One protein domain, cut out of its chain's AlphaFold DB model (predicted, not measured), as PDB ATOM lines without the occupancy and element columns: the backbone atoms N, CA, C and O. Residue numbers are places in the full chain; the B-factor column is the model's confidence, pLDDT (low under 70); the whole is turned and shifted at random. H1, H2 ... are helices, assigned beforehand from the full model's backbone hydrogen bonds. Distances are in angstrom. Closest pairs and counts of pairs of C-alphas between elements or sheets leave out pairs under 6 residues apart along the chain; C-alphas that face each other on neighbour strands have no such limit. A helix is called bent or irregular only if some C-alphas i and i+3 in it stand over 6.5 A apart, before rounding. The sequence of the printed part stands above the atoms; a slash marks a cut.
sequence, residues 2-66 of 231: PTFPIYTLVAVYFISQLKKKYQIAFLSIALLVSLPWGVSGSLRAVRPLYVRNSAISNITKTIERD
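AT A GLANCE: This is residues 2 to 66 of the 231 residues of an uncharacterized protein of candidate division WOR-3 bacterium (UniProt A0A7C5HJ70). What shape does the model make? One very long, bent helix, H2, makes the length, and the short helix H1 folds back beside the near part of its first arm, H2a, as a lopsided hairpin. Residues 35 to 66, which include the second arm H2b, stick out free. What is it built of? The printed part has 65 residues with two named helices, H1 then H2, and no named strand; the class is all helix. How spread out is it? It is extended, with a radius of gyration of the C-alphas of 20.7 A and spans of 67 by 27 by 13 A.

IN THESE COORDINATES: Where does the longest helix run? H2, residues 20 to 66, was assigned as one helix by its hydrogen bonds but is bent: C-alphas 45 and 48 are 6.6 A apart. Arm H2a, residues 20 to 45, measures 36.9 A and begins at C-alpha 20 (155.460, 112.328, 133.006); arm H2b, residues 48 to 66, measures 27.2 A and ends at C-alpha 66 (116.185, 80.450, 172.086). Where is the other helix? H1, residues 4 to 16, measures 18.6 A from C-alpha 4 (159.461, 90.814, 146.994).

HOW THE PARTS SIT: How do the arms of H2 stand? H2a and H2b stand at a steep tilt of 50 degrees, and H2a has a kink of 26 degrees near residue 33. How does H1 meet them? H1 and H2a form a helical hairpin, opposite ways at a shallow tilt of 21 degrees. They touch with residues 12 to 16 and 23 to 27 alone; their closest C-alphas, of Ile 15 and Gln 23, are 5.9 A apart. H1 and H2b are apart. Are the helix backbones complete? Each O i to N i+4 pair is within hydrogen-bond range in H1 and H2b, but 18 of 22 are in H2a.

THE WHOLE: How large is it? The two C-alphas farthest apart, of Lys 19 and Asp 66, are 66.6 A apart. Is it continuous? The printed part has no cut, and the link from H1 to H2 is tight, with 3 residues. Where is confidence low? The mean pLDDT of the printed part is 70.3, and 38 residues are under 70, among them residues 2 to 9 and 33 to 49.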
ATOM      1  N   PRO A   2     161.764  87.260 152.332       46.53
ATOM      2  CA  PRO A   2     160.965  87.513 151.143       46.53
ATOM      3  C   PRO A   2     161.520  88.770 150.463       46.53
ATOM      4  O   PRO A   2     161.419  89.864 150.999       46.53
ATOM      5  N   THR A   3     162.160  88.613 149.307       52.94
ATOM      6  CA  THR A   3     162.810  89.695 148.540       52.94
ATOM      7  C   THR A   3     161.816  90.562 147.758       52.94
ATOM      8  O   THR A   3     162.172  91.608 147.224       52.94
ATOM      9  N   PHE A   4     160.544  90.161 147.730       55.97
ATOM     10  CA  PHE A   4     159.461  90.814 146.994       55.97
ATOM     11  C   PHE A   4     159.250  92.313 147.316       55.97
ATOM     12  O   PHE A   4     159.080  93.076 146.364       55.97
ATOM     13  N   PRO A   5     159.317  92.776 148.588       59.88
ATOM     14  CA  PRO A   5     159.165  94.197 148.936       59.88
ATOM     15  C   PRO A   5     160.290  95.075 148.371       59.88
ATOM     16  O   PRO A   5     160.074  96.225 147.999       59.88
ATOM     17  N   ILE A   6     161.500  94.514 148.276       66.38
ATOM     18  CA  ILE A   6     162.681  95.221 147.773       66.38
ATOM     19  C   ILE A   6     162.530  95.449 146.266       66.38
ATOM     20  O   ILE A   6     162.725  96.563 145.788       66.38
ATOM     21  N   TYR A   7     162.089  94.432 145.518       64.56
ATOM     22  CA  TYR A   7     161.838  94.573 144.080       64.56
ATOM     23  C   TYR A   7     160.693  95.541 143.763       64.56
ATOM     24  O   TYR A   7     160.765  96.252 142.764       64.56
ATOM     25  N   THR A   8     159.666  95.624 144.617       65.62
ATOM     26  CA  THR A   8     158.569  96.592 144.434       65.62
ATOM     27  C   THR A   8     159.036  98.026 144.666       65.62
ATOM     28  O   THR A   8     158.722  98.896 143.857       65.62
ATOM     29  N   LEU A   9     159.845  98.277 145.702       69.19
ATOM     30  CA  LEU A   9     160.430  99.601 145.953       69.19
ATOM     31  C   LEU A   9     161.369 100.047 144.825       69.19
ATOM     32  O   LEU A   9     161.276 101.184 144.364       69.19
ATOM     33  N   VAL A  10     162.225  99.147 144.332       71.44
ATOM     34  CA  VAL A  10     163.146  99.438 143.220       71.44
ATOM     35  C   VAL A  10     162.382  99.725 141.923       71.44
ATOM     36  O   VAL A  10     162.725 100.666 141.208       71.44
ATOM     37  N   ALA A  11     161.316  98.974 141.635       67.06
ATOM     38  CA  ALA A  11     160.475  99.207 140.462       67.06
ATOM     39  C   ALA A  11     159.750 100.561 140.527       67.06
ATOM     40  O   ALA A  11     159.756 101.307 139.549       67.06
ATOM     41  N   VAL A  12     159.177 100.920 141.682       69.62
ATOM     42  CA  VAL A  12     158.520 102.226 141.883       69.62
ATOM     43  C   VAL A  12     159.523 103.373 141.747       69.62
ATOM     44  O   VAL A  12     159.225 104.375 141.095       69.62
ATOM     45  N   TYR A  13     160.735 103.209 142.285       72.62
ATOM     46  CA  TYR A  13     161.809 104.194 142.155       72.62
ATOM     47  C   TYR A  13     162.221 104.415 140.691       72.62
ATOM     48  O   TYR A  13     162.281 105.558 140.238       72.62
ATOM     49  N   PHE A  14     162.417 103.346 139.914       68.19
ATOM     50  CA  PHE A  14     162.740 103.452 138.485       68.19
ATOM     51  C   PHE A  14     161.611 104.086 137.663       68.19
ATOM     52  O   PHE A  14     161.873 104.908 136.784       68.19
ATOM     53  N   ILE A  15     160.351 103.766 137.972       66.44
ATOM     54  CA  ILE A  15     159.188 104.374 137.309       66.44
ATOM     55  C   ILE A  15     159.103 105.874 137.632       66.44
ATOM     56  O   ILE A  15     158.718 106.661 136.768       66.44
ATOM     57  N   SER A  16     159.530 106.302 138.826       65.50
ATOM     58  CA  SER A  16     159.538 107.718 139.222       65.50
ATOM     59  C   SER A  16     160.510 108.596 138.415       65.50
ATOM     60  O   SER A  16     160.314 109.805 138.350       65.50
ATOM     61  N   GLN A  17     161.502 108.006 137.741       74.00
ATOM     62  CA  GLN A  17     162.498 108.733 136.939       74.00
ATOM     63  C   GLN A  17     162.080 108.933 135.466       74.00
ATOM     64  O   GLN A  17     162.763 109.621 134.708       74.00
ATOM     65  N   LEU A  18     160.957 108.350 135.028       69.69
ATOM     66  CA  LEU A  18     160.479 108.465 133.645       69.69
ATOM     67  C   LEU A  18     159.741 109.790 133.386       69.69
ATOM     68  O   LEU A  18     159.063 110.333 134.255       69.69
ATOM     69  N   LYS A  19     159.802 110.286 132.138       68.50
ATOM     70  CA  LYS A  19     159.032 111.465 131.695       68.50
ATOM     71  C   LYS A  19     157.537 111.276 132.006       68.50
ATOM     72  O   LYS A  19     156.980 110.227 131.677       68.50
ATOM     73  N   LYS A  20     156.873 112.318 132.540       65.12
ATOM     74  CA  LYS A  20     155.460 112.328 133.006       65.12
ATOM     75  C   LYS A  20     154.472 111.536 132.130       65.12
ATOM     76  O   LYS A  20     153.599 110.856 132.661       65.12
ATOM     77  N   LYS A  21     154.622 111.588 130.800       68.75
ATOM     78  CA  LYS A  21     153.749 110.892 129.833       68.75
ATOM     79  C   LYS A  21     153.811 109.358 129.934       68.75
ATOM     80  O   LYS A  21     152.796 108.701 129.743       68.75
ATOM     81  N   TYR A  22     154.976 108.793 130.253       65.62
ATOM     82  CA  TYR A  22     155.186 107.342 130.377       65.62
ATOM     83  C   TYR A  22     155.109 106.857 131.828       65.62
ATOM     84  O   TYR A  22     154.809 105.691 132.071       65.62
ATOM     85  N   GLN A  23     155.314 107.765 132.785       66.38
ATOM     86  CA  GLN A  23     155.199 107.515 134.221       66.38
ATOM     87  C   GLN A  23     153.824 106.946 134.589       66.38
ATOM     88  O   GLN A  23     153.739 105.890 135.204       66.38
ATOM     89  N   ILE A  24     152.743 107.597 134.143       70.88
ATOM     90  CA  ILE A  24     151.364 107.185 134.456       70.88
ATOM     91  C   ILE A  24     151.045 105.814 133.844       70.88
ATOM     92  O   ILE A  24     150.421 104.979 134.495       70.88
ATOM     93  N   ALA A  25     151.514 105.556 132.618       71.81
ATOM     94  CA  ALA A  25     151.295 104.286 131.930       71.81
ATOM     95  C   ALA A  25     151.989 103.118 132.652       71.81
ATOM     96  O   ALA A  25     151.353 102.108 132.948       71.81
ATOM     97  N   PHE A  26     153.266 103.271 133.011       71.38
ATOM     98  CA  PHE A  26     154.015 102.229 133.721       71.38
ATOM     99  C   PHE A  26     153.524 102.008 135.151       71.38
ATOM    100  O   PHE A  26     153.450 100.866 135.597       71.38
ATOM    101  N   LEU A  27     153.139 103.073 135.854       70.62
ATOM    102  CA  LEU A  27     152.589 102.975 137.206       70.62
ATOM    103  C   LEU A  27     151.223 102.273 137.188       70.62
ATOM    104  O   LEU A  27     150.965 101.427 138.039       70.62
ATOM    105  N   SER A  28     150.404 102.527 136.163       67.62
ATOM    106  CA  SER A  28     149.135 101.821 135.947       67.62
ATOM    107  C   SER A  28     149.343 100.335 135.658       67.62
ATOM    108  O   SER A  28     148.645  99.512 136.240       67.62
ATOM    109  N   ILE A  29     150.326  99.973 134.824       73.88
ATOM    110  CA  ILE A  29     150.678  98.570 134.537       73.88
ATOM    111  C   ILE A  29     151.196  97.876 135.801       73.88
ATOM    112  O   ILE A  29     150.744  96.781 136.127       73.88
ATOM    113  N   ALA A  30     152.095  98.517 136.552       70.69
ATOM    114  CA  ALA A  30     152.600  97.978 137.811       70.69
ATOM    115  C   ALA A  30     151.460  97.752 138.816       70.69
ATOM    116  O   ALA A  30     151.387  96.684 139.424       70.69
ATOM    117  N   LEU A  31     150.525  98.698 138.940       69.81
ATOM    118  CA  LEU A  31     149.341  98.556 139.788       69.81
ATOM    119  C   LEU A  31     148.443  97.399 139.311       69.81
ATOM    120  O   LEU A  31     148.049  96.561 140.118       69.81
ATOM    121  N   LEU A  32     148.182  97.305 138.003       71.00
ATOM    122  CA  LEU A  32     147.375  96.248 137.374       71.00
ATOM    123  C   LEU A  32     147.971  94.851 137.544       71.00
ATOM    124  O   LEU A  32     147.220  93.889 137.660       71.00
ATOM    125  N   VAL A  33     149.297  94.725 137.569       68.31
ATOM    126  CA  VAL A  33     149.983  93.441 137.780       68.31
ATOM    127  C   VAL A  33     150.068  93.098 139.275       68.31
ATOM    128  O   VAL A  33     149.977  91.930 139.651       68.31
ATOM    129  N   SER A  34     150.179  94.107 140.147       64.12
ATOM    130  CA  SER A  34     150.328  93.921 141.600       64.12
ATOM    131  C   SER A  34     149.004  93.656 142.321       64.12
ATOM    132  O   SER A  34     148.948  92.847 143.252       64.12
ATOM    133  N   LEU A  35     147.923  94.319 141.895       62.97
ATOM    134  CA  LEU A  35     146.601  94.230 142.519       62.97
ATOM    135  C   LEU A  35     146.030  92.802 142.507       62.97
ATOM    136  O   LEU A  35     145.619  92.336 143.571       62.97
ATOM    137  N   PRO A  36     146.046  92.048 141.389       65.00
ATOM    138  CA  PRO A  36     145.521  90.688 141.366       65.00
ATOM    139  C   PRO A  36     146.264  89.765 142.328       65.00
ATOM    140  O   PRO A  36     145.628  88.924 142.959       65.00
ATOM    141  N   TRP A  37     147.580  89.931 142.491       60.25
ATOM    142  CA  TRP A  37     148.384  89.066 143.355       60.25
ATOM    143  C   TRP A  37     148.201  89.394 144.842       60.25
ATOM    144  O   TRP A  37     147.998  88.489 145.653       60.25
ATOM    145  N   GLY A  38     148.199  90.682 145.203       58.31
ATOM    146  CA  GLY A  38     148.024  91.133 146.588       58.31
ATOM    147  C   GLY A  38     146.586  91.002 147.098       58.31
ATOM    148  O   GLY A  38     146.347  90.497 148.199       58.31
ATOM    149  N   VAL A  39     145.605  91.393 146.283       61.09
ATOM    150  CA  VAL A  39     144.185  91.399 146.668       61.09
ATOM    151  C   VAL A  39     143.597  89.991 146.606       61.09
ATOM    152  O   VAL A  39     142.936  89.562 147.547       61.09
ATOM    153  N   SER A  40     143.896  89.200 145.567       60.25
ATOM    154  CA  SER A  40     143.390  87.819 145.512       60.25
ATOM    155  C   SER A  40     144.040  86.929 146.568       60.25
ATOM    156  O   SER A  40     143.374  86.048 147.106       60.25
ATOM    157  N   GLY A  41     145.324  87.139 146.883       59.03
ATOM    158  CA  GLY A  41     146.023  86.400 147.936       59.03
ATOM    159  C   GLY A  41     145.446  86.679 149.327       59.03
ATOM    160  O   GLY A  41     145.137  85.743 150.064       59.03
ATOM    161  N   SER A  42     145.225  87.954 149.656       58.72
ATOM    162  CA  SER A  42     144.644  88.368 150.942       58.72
ATOM    163  C   SER A  42     143.173  87.962 151.080       58.72
ATOM    164  O   SER A  42     142.805  87.350 152.082       58.72
ATOM    165  N   LEU A  43     142.341  88.171 150.053       60.28
ATOM    166  CA  LEU A  43     140.939  87.724 150.058       60.28
ATOM    167  C   LEU A  43     140.818  86.203 150.233       60.28
ATOM    168  O   LEU A  43     139.928  85.728 150.942       60.28
ATOM    169  N   ARG A  44     141.729  85.422 149.635       61.38
ATOM    170  CA  ARG A  44     141.772  83.959 149.814       61.38
ATOM    171  C   ARG A  44     142.116  83.549 151.248       61.38
ATOM    172  O   ARG A  44     141.589  82.536 151.699       61.38
ATOM    173  N   ALA A  45     142.942  84.316 151.960       61.66
ATOM    174  CA  ALA A  45     143.294  84.044 153.356       61.66
ATOM    175  C   ALA A  45     142.182  84.446 154.345       61.66
ATOM    176  O   ALA A  45     141.988  83.777 155.358       61.66
ATOM    177  N   VAL A  46     141.422  85.503 154.041       65.44
ATOM    178  CA  VAL A  46     140.385  86.045 154.941       65.44
ATOM    179  C   VAL A  46     139.037  85.334 154.784       65.44
ATOM    180  O   VAL A  46     138.303  85.184 155.761       65.44
ATOM    181  N   ARG A  47     138.703  84.831 153.589       67.19
ATOM    182  CA  ARG A  47     137.414  84.160 153.327       67.19
ATOM    183  C   ARG A  47     137.103  83.001 154.296       67.19
ATOM    184  O   ARG A  47     135.976  82.959 154.784       67.19
ATOM    185  N   PRO A  48     138.046  82.097 154.637       66.88
ATOM    186  CA  PRO A  48     137.820  81.070 155.655       66.88
ATOM    187  C   PRO A  48     137.454  81.629 157.034       66.88
ATOM    188  O   PRO A  48     136.587  81.080 157.709       66.88
ATOM    189  N   LEU A  49     138.096  82.725 157.446       69.19
ATOM    190  CA  LEU A  49     137.854  83.369 158.739       69.19
ATOM    191  C   LEU A  49     136.478  84.030 158.775       69.19
ATOM    192  O   LEU A  49     135.740  83.853 159.738       69.19
ATOM    193  N   TYR A  50     136.099  84.718 157.696       71.75
ATOM    194  CA  TYR A  50     134.772  85.316 157.563       71.75
ATOM    195  C   TYR A  50     133.657  84.267 157.667       71.75
ATOM    196  O   TYR A  50     132.695  84.449 158.407       71.75
ATOM    197  N   VAL A  51     133.812  83.135 156.972       72.12
ATOM    198  CA  VAL A  51     132.840  82.030 156.997       72.12
ATOM    199  C   VAL A  51     132.697  81.447 158.402       72.12
ATOM    200  O   VAL A  51     131.577  81.266 158.871       72.12
ATOM    201  N   ARG A  52     133.814  81.203 159.099       73.50
ATOM    202  CA  ARG A  52     133.806  80.711 160.485       73.50
ATOM    203  C   ARG A  52     133.133  81.697 161.432       73.50
ATOM    204  O   ARG A  52     132.256  81.301 162.188       73.50
ATOM    205  N   ASN A  53     133.494  82.974 161.353       77.25
ATOM    206  CA  ASN A  53     132.927  84.006 162.220       77.25
ATOM    207  C   ASN A  53     131.430  84.202 161.969       77.25
ATOM    208  O   ASN A  53     130.675  84.376 162.918       77.25
ATOM    209  N   SER A  54     130.989  84.113 160.710       79.25
ATOM    210  CA  SER A  54     129.567  84.147 160.359       79.25
ATOM    211  C   SER A  54     128.810  82.949 160.946       79.25
ATOM    212  O   SER A  54     127.756  83.133 161.552       79.25
ATOM    213  N   ALA A  55     129.381  81.739 160.859       80.38
ATOM    214  CA  ALA A  55     128.821  80.530 161.472       80.38
ATOM    215  C   ALA A  55     128.600  80.707 162.973       80.38
ATOM    216  O   ALA A  55     127.499  80.507 163.477       80.38
ATOM    217  N   ILE A  56     129.663  81.111 163.668       83.69
ATOM    218  CA  ILE A  56     129.658  81.283 165.115       83.69
ATOM    219  C   ILE A  56     128.677  82.389 165.503       83.69
ATOM    220  O   ILE A  56     127.861  82.184 166.389       83.69
ATOM    221  N   SER A  57     128.684  83.524 164.800       84.25
ATOM    222  CA  SER A  57     127.746  84.618 165.063       84.25
ATOM    223  C   SER A  57     126.288  84.185 164.890       84.25
ATOM    224  O   SER A  57     125.450  84.546 165.715       84.25
ATOM    225  N   ASN A  58     125.974  83.390 163.862       86.19
ATOM    226  CA  ASN A  58     124.625  82.863 163.663       86.19
ATOM    227  C   ASN A  58     124.213  81.894 164.784       86.19
ATOM    228  O   ASN A  58     123.094  81.972 165.293       86.19
ATOM    229  N   ILE A  59     125.132  81.015 165.200       88.44
ATOM    230  CA  ILE A  59     124.925  80.103 166.331       88.44
ATOM    231  C   ILE A  59     124.636  80.907 167.601       88.44
ATOM    232  O   ILE A  59     123.602  80.697 168.228       88.44
ATOM    233  N   THR A  60     125.489  81.876 167.934       89.12
ATOM    234  CA  THR A  60     125.357  82.706 169.135       89.12
ATOM    235  C   THR A  60     124.051  83.493 169.153       89.12
ATOM    236  O   THR A  60     123.342  83.450 170.151       89.12
ATOM    237  N   LYS A  61     123.660  84.127 168.040       89.06
ATOM    238  CA  LYS A  61     122.372  84.840 167.941       89.06
ATOM    239  C   LYS A  61     121.172  83.921 168.142       89.06
ATOM    240  O   LYS A  61     120.186  84.316 168.757       89.06
ATOM    241  N   THR A  62     121.240  82.704 167.606       88.50
ATOM    242  CA  THR A  62     120.157  81.730 167.777       88.50
ATOM    243  C   THR A  62     120.074  81.269 169.231       88.50
ATOM    244  O   THR A  62     118.982  81.171 169.776       88.50
ATOM    245  N   ILE A  63     121.221  81.063 169.884       91.31
ATOM    246  CA  ILE A  63     121.305  80.718 171.308       91.31
ATOM    247  C   ILE A  63     120.751  81.845 172.185       91.31
ATOM    248  O   ILE A  63     119.928  81.568 173.045       91.31
ATOM    249  N   GLU A  64     121.124  83.101 171.928       91.19
ATOM    250  CA  GLU A  64     120.598  84.265 172.658       91.19
ATOM    251  C   GLU A  64     119.079  84.396 172.571       91.19
ATOM    252  O   GLU A  64     118.440  84.853 173.516       91.19
ATOM    253  N   ARG A  65     118.491  84.011 171.437       89.75
ATOM    254  CA  ARG A  65     117.045  84.080 171.236       89.75
ATOM    255  C   ARG A  65     116.309  82.896 171.864       89.75
ATOM    256  O   ARG A  65     115.212  83.075 172.386       89.75
ATOM    257  N   ASP A  66     116.883  81.699 171.771       89.12
ATOM    258  CA  ASP A  66     116.185  80.450 172.086       89.12
ATOM    259  C   ASP A  66     116.476  79.950 173.522       89.12
ATOM    260  O   ASP A  66     115.710  79.142 174.052       89.12
TER     261      ASP A  66